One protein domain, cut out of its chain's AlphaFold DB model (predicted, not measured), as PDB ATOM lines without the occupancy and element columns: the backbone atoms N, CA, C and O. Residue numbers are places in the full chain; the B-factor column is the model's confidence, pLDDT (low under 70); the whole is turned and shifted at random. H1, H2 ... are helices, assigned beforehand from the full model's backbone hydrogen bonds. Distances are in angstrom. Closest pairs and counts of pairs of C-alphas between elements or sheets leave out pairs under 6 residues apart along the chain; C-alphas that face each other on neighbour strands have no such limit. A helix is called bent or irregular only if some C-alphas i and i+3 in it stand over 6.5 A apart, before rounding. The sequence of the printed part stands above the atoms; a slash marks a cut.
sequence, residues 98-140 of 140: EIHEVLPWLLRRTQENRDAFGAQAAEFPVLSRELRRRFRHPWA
ATOM      1  N   GLU A  98     -54.505  24.579  23.248       94.81
ATOM      2  CA  GLU A  98     -53.437  23.723  23.752       94.81
ATOM      3  C   GLU A  98     -53.314  22.446  22.906       94.81
ATOM      4  O   GLU A  98     -54.287  21.953  22.327       94.81
ATOM      5  N   ILE A  99     -52.114  21.852  22.851       89.62
ATOM      6  CA  ILE A  99     -51.832  20.693  21.978       89.62
ATOM      7  C   ILE A  99     -52.824  19.544  22.209       89.62
ATOM      8  O   ILE A  99     -53.281  18.913  21.254       89.62
ATOM      9  N   HIS A 100     -53.171  19.274  23.467       91.44
ATOM     10  CA  HIS A 100     -54.077  18.185  23.826       91.44
ATOM     11  C   HIS A 100     -55.528  18.442  23.382       91.44
ATOM     12  O   HIS A 100     -56.239  17.487  23.071       91.44
ATOM     13  N   GLU A 101     -55.946  19.706  23.274       91.75
ATOM     14  CA  GLU A 101     -57.274  20.096  22.785       91.75
ATOM     15  C   GLU A 101     -57.376  19.936  21.260       91.75
ATOM     16  O   GLU A 101     -58.412  19.532  20.728       91.75
ATOM     17  N   VAL A 102     -56.280  20.204  20.543       92.88
ATOM     18  CA  VAL A 102     -56.249  20.174  19.070       92.88
ATOM     19  C   VAL A 102     -55.808  18.828  18.491       92.88
ATOM     20  O   VAL A 102     -55.940  18.599  17.287       92.88
ATOM     21  N   LEU A 103     -55.320  17.899  19.315       93.19
ATOM     22  CA  LEU A 103     -54.786  16.614  18.858       93.19
ATOM     23  C   LEU A 103     -55.766  15.807  17.974       93.19
ATOM     24  O   LEU A 103     -55.344  15.338  16.911       93.19
ATOM     25  N   PRO A 104     -57.074  15.686  18.299       92.06
ATOM     26  CA  PRO A 104     -58.021  14.982  17.431       92.06
ATOM     27  C   PRO A 104     -58.178  15.630  16.048       92.06
ATOM     28  O   PRO A 104     -58.418  14.938  15.057       92.06
ATOM     29  N   TRP A 105     -58.050  16.957  15.962       89.69
ATOM     30  CA  TRP A 105     -58.063  17.676  14.688       89.69
ATOM     31  C   TRP A 105     -56.816  17.362  13.859       89.69
ATOM     32  O   TRP A 105     -56.932  17.062  12.668       89.69
ATOM     33  N   LEU A 106     -55.642  17.381  14.494       88.69
ATOM     34  CA  LEU A 106     -54.371  17.080  13.837       88.69
ATOM     35  C   LEU A 106     -54.365  15.666  13.244       88.69
ATOM     36  O   LEU A 106     -53.990  15.503  12.087       88.69
ATOM     37  N   LEU A 107     -54.878  14.669  13.976       90.56
ATOM     38  CA  LEU A 107     -54.987  13.290  13.484       90.56
ATOM     39  C   LEU A 107     -55.830  13.187  12.204       90.56
ATOM     40  O   LEU A 107     -55.420  12.528  11.245       90.56
ATOM     41  N   ARG A 108     -56.976  13.880  12.145       89.19
ATOM     42  CA  ARG A 108     -57.811  13.924  10.930       89.19
ATOM     43  C   ARG A 108     -57.089  14.591   9.760       89.19
ATOM     44  O   ARG A 108     -57.215  14.132   8.628       89.19
ATOM     45  N   ARG A 109     -56.295  15.635  10.018       86.69
ATOM     46  CA  ARG A 109     -55.471  16.281   8.983       86.69
ATOM     47  C   ARG A 109     -54.345  15.389   8.491       86.69
ATOM     48  O   ARG A 109     -54.068  15.390   7.298       86.69
ATOM     49  N   THR A 110     -53.731  14.588   9.358       83.94
ATOM     50  CA  THR A 110     -52.748  13.584   8.928       83.94
ATOM     51  C   THR A 110     -53.379  12.549   8.001       83.94
ATOM     52  O   THR A 110     -52.740  12.145   7.035       83.94
ATOM     53  N   GLN A 111     -54.623  12.134   8.262       84.06
ATOM     54  CA  GLN A 111     -55.352  11.208   7.391       84.06
ATOM     55  C   GLN A 111     -55.702  11.849   6.043       84.06
ATOM     56  O   GLN A 111     -55.361  11.283   5.015       84.06
ATOM     57  N   GLU A 112     -56.296  13.045   6.031       78.38
ATOM     58  CA  GLU A 112     -56.655  13.731   4.780       78.38
ATOM     59  C   GLU A 112     -55.431  14.095   3.933       78.38
ATOM     60  O   GLU A 112     -55.447  13.934   2.716       78.38
ATOM     61  N   ASN A 113     -54.351  14.576   4.554       75.25
ATOM     62  CA  ASN A 113     -53.171  15.009   3.810       75.25
ATOM     63  C   ASN A 113     -52.473  13.858   3.083       75.25
ATOM     64  O   ASN A 113     -51.818  14.123   2.079       75.25
ATOM     65  N   ARG A 114     -52.667  12.600   3.515       68.44
ATOM     66  CA  ARG A 114     -52.222  11.428   2.739       68.44
ATOM     67  C   ARG A 114     -52.841  11.398   1.345       68.44
ATOM     68  O   ARG A 114     -52.144  11.068   0.392       68.44
ATOM     69  N   ASP A 115     -54.091  11.825   1.223       61.00
ATOM     70  CA  ASP A 115     -54.808  11.868  -0.050       61.00
ATOM     71  C   ASP A 115     -54.641  13.234  -0.748       61.00
ATOM     72  O   ASP A 115     -54.642  13.325  -1.977       61.00
ATOM     73  N   ALA A 116     -54.434  14.313   0.020       58.09
ATOM     74  CA  ALA A 116     -54.293  15.681  -0.492       58.09
ATOM     75  C   ALA A 116     -52.876  16.057  -0.974       58.09
ATOM     76  O   ALA A 116     -52.697  17.153  -1.523       58.09
ATOM     77  N   PHE A 117     -51.878  15.171  -0.833       57.41
ATOM     78  CA  PHE A 117     -50.508  15.409  -1.312       57.41
ATOM     79  C   PHE A 117     -50.454  15.848  -2.785       57.41
ATOM     80  O   PHE A 117     -49.613  16.671  -3.148       57.41
ATOM     81  N   GLY A 118     -51.388  15.394  -3.631       60.84
ATOM     82  CA  GLY A 118     -51.462  15.809  -5.037       60.84
ATOM     83  C   GLY A 118     -51.766  17.302  -5.242       60.84
ATOM     84  O   GLY A 118     -51.185  17.935  -6.123       60.84
ATOM     85  N   ALA A 119     -52.629  17.899  -4.414       62.50
ATOM     86  CA  ALA A 119     -52.964  19.322  -4.522       62.50
ATOM     87  C   ALA A 119     -51.822  20.217  -4.005       62.50
ATOM     88  O   ALA A 119     -51.539  21.263  -4.590       62.50
ATOM     89  N   GLN A 120     -51.124  19.773  -2.956       63.91
ATOM     90  CA  GLN A 120     -49.956  20.457  -2.386       63.91
ATOM     91  C   GLN A 120     -48.724  20.352  -3.303       63.91
ATOM     92  O   GLN A 120     -47.975  21.320  -3.450       63.91
ATOM     93  N   ALA A 121     -48.548  19.227  -4.006       67.06
ATOM     94  CA  ALA A 121     -47.475  19.049  -4.987       67.06
ATOM     95  C   ALA A 121     -47.524  20.097  -6.115       67.06
ATOM     96  O   ALA A 121     -46.482  20.513  -6.621       67.06
ATOM     97  N   ALA A 122     -48.718  20.581  -6.475       68.44
ATOM     98  CA  ALA A 122     -48.885  21.644  -7.464       68.44
ATOM     99  C   ALA A 122     -48.508  23.048  -6.940       68.44
ATOM    100  O   ALA A 122     -48.255  23.946  -7.747       68.44
ATOM    101  N   GLU A 123     -48.453  23.267  -5.621       74.94
ATOM    102  CA  GLU A 123     -48.013  24.544  -5.036       74.94
ATOM    103  C   GLU A 123     -46.497  24.665  -4.927       74.94
ATOM    104  O   GLU A 123     -45.953  25.763  -5.073       74.94
ATOM    105  N   PHE A 124     -45.807  23.545  -4.707       80.19
ATOM    106  CA  PHE A 124     -44.366  23.534  -4.474       80.19
ATOM    107  C   PHE A 124     -43.555  24.282  -5.556       80.19
ATOM    108  O   PHE A 124     -42.694  25.090  -5.194       80.19
ATOM    109  N   PRO A 125     -43.835  24.138  -6.870       84.44
ATOM    110  CA  PRO A 125     -43.123  24.888  -7.904       84.44
ATOM    111  C   PRO A 125     -43.338  26.403  -7.815       84.44
ATOM    112  O   PRO A 125     -42.416  27.172  -8.097       84.44
ATOM    113  N   VAL A 126     -44.540  26.839  -7.426       83.19
ATOM    114  CA  VAL A 126     -44.896  28.261  -7.301       83.19
ATOM    115  C   VAL A 126     -44.178  28.873  -6.102       83.19
ATOM    116  O   VAL A 126     -43.522  29.905  -6.246       83.19
ATOM    117  N   LEU A 127     -44.220  28.196  -4.953       84.06
ATOM    118  CA  LEU A 127     -43.514  28.615  -3.741       84.06
ATOM    119  C   LEU A 127     -42.001  28.644  -3.960       84.06
ATOM    120  O   LEU A 127     -41.345  29.634  -3.657       84.06
ATOM    121  N   SER A 128     -41.444  27.597  -4.568       87.81
ATOM    122  CA  SER A 128     -40.017  27.519  -4.888       87.81
ATOM    123  C   SER A 128     -39.566  28.636  -5.836       87.81
ATOM    124  O   SER A 128     -38.451  29.148  -5.716       87.81
ATOM    125  N   ARG A 129     -40.413  29.029  -6.797       89.38
ATOM    126  CA  ARG A 129     -40.143  30.164  -7.687       89.38
ATOM    127  C   ARG A 129     -40.141  31.484  -6.919       89.38
ATOM    128  O   ARG A 129     -39.215  32.268  -7.101       89.38
ATOM    129  N   GLU A 130     -41.131  31.709  -6.060       90.06
ATOM    130  CA  GLU A 130     -41.227  32.934  -5.260       90.06
ATOM    131  C   GLU A 130     -40.084  33.050  -4.244       90.06
ATOM    132  O   GLU A 130     -39.475  34.110  -4.122       90.06
ATOM    133  N   LEU A 131     -39.709  31.953  -3.581       90.44
ATOM    134  CA  LEU A 131     -38.544  31.919  -2.696       90.44
ATOM    135  C   LEU A 131     -37.266  32.272  -3.464       90.44
ATOM    136  O   LEU A 131     -36.530  33.166  -3.052       90.44
ATOM    137  N   ARG A 132     -37.025  31.641  -4.623       93.69
ATOM    138  CA  ARG A 132     -35.865  31.959  -5.476       93.69
ATOM    139  C   ARG A 132     -35.852  33.415  -5.936       93.69
ATOM    140  O   ARG A 132     -34.781  34.015  -5.985       93.69
ATOM    141  N   ARG A 133     -37.017  33.986  -6.253       94.50
ATOM    142  CA  ARG A 133     -37.153  35.404  -6.602       94.50
ATOM    143  C   ARG A 133     -36.711  36.294  -5.440       94.50
ATOM    144  O   ARG A 133     -35.856  37.144  -5.656       94.50
ATOM    145  N   ARG A 134     -37.211  36.052  -4.222       94.12
ATOM    146  CA  ARG A 134     -36.854  36.823  -3.014       94.12
ATOM    147  C   ARG A 134     -35.386  36.685  -2.623       94.12
ATOM    148  O   ARG A 134     -34.784  37.659  -2.197       94.12
ATOM    149  N   PHE A 135     -34.787  35.509  -2.817       93.69
ATOM    150  CA  PHE A 135     -33.348  35.330  -2.608       93.69
ATOM    151  C   PHE A 135     -32.502  36.162  -3.581       93.69
ATOM    152  O   PHE A 135     -31.455  36.668  -3.194       93.69
ATOM    153  N   ARG A 136     -32.936  36.303  -4.840       91.56
ATOM    154  CA  ARG A 136     -32.212  37.083  -5.863       91.56
ATOM    155  C   ARG A 136     -32.502  38.582  -5.793       91.56
ATOM    156  O   ARG A 136     -31.622  39.382  -6.087       91.56
ATOM    157  N   HIS A 137     -33.720  38.953  -5.410       89.31
ATOM    158  CA  HIS A 137     -34.182  40.334  -5.312       89.31
ATOM    159  C   HIS A 137     -35.005  40.515  -4.027       89.31
ATOM    160  O   HIS A 137     -36.231  40.420  -4.069       89.31
ATOM    161  N   PRO A 138     -34.348  40.766  -2.880       77.50
ATOM    162  CA  PRO A 138     -35.026  40.833  -1.584       77.50
ATOM    163  C   PRO A 138     -36.017  41.998  -1.447       77.50
ATOM    164  O   PRO A 138     -36.882  41.951  -0.576       77.50
ATOM    165  N   TRP A 139     -35.920  43.011  -2.314       76.31
ATOM    166  CA  TRP A 139     -36.666  44.273  -2.212       76.31
ATOM    167  C   TRP A 139     -37.462  44.644  -3.471       76.31
ATOM    168  O   TRP A 139     -37.995  45.748  -3.542       76.31
ATOM    169  N   ALA A 140     -37.516  43.751  -4.464       58.75
ATOM    170  CA  ALA A 140     -38.409  43.881  -5.621       58.75
ATOM    171  C   ALA A 140     -39.719  43.130  -5.361       58.75
ATOM    172  O   ALA A 140     -40.739  43.486  -5.981       58.75
TER     173      ALA A 140
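AT A GLANCE: This is residues 98 to 140 of the 140 residues of the protein "PRODH2 protein" of Symbiodinium sp. CCMP2456 (UniProt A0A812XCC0). This is an open arch of two helices end to end, with nothing packed inside it: H1 makes one leg and turns over the top at a kink near residue 115, and H2 makes the other leg. The printed part has 43 residues with two named helices, H1 then H2, and no named strand; the class is all helix. The whole is extended, with a radius of gyration of the C-alphas of 16.0 A, and it is flat, spanning 42 by 27 by 9 A.

HOW THE PARTS SIT: From Glu 98 the printed part enters H1, residues 99 to 121, which has a kink of 72 degrees near residue 115. H1 is irregular: C-alphas 101 and 104 are 7.4 A apart. A tight link of 2 residues leads to H2, residues 124 to 136. H1 and H2 meet only through their link. Residues 98 to 140 stand free, with no C-alpha 8 or more residues away along the chain within 10 A. In H2 every O i to N i+4 pair is within hydrogen-bond range; in H1 13 of 19 are.

IN THESE COORDINATES: H1 begins at C-alpha 99, at (-51.832, 20.693, 21.978), and ends at C-alpha 121, at (-47.475, 19.049, -4.987), 27.4 A away. H2 runs 18.3 A from C-alpha 124 to C-alpha 136, which is at (-32.212, 37.083, -5.863). Residues 137 to 140 follow H2.

THE WHOLE: The two C-alphas farthest apart, those of His 100 and Ala 140, are 42.1 A apart. The printed part has no cut and no long link, and Ala 140 is the chain's last residue. The mean pLDDT of the printed part is 81.7; residues 114 to 122 and residue 140 are under 70 in this predicted model.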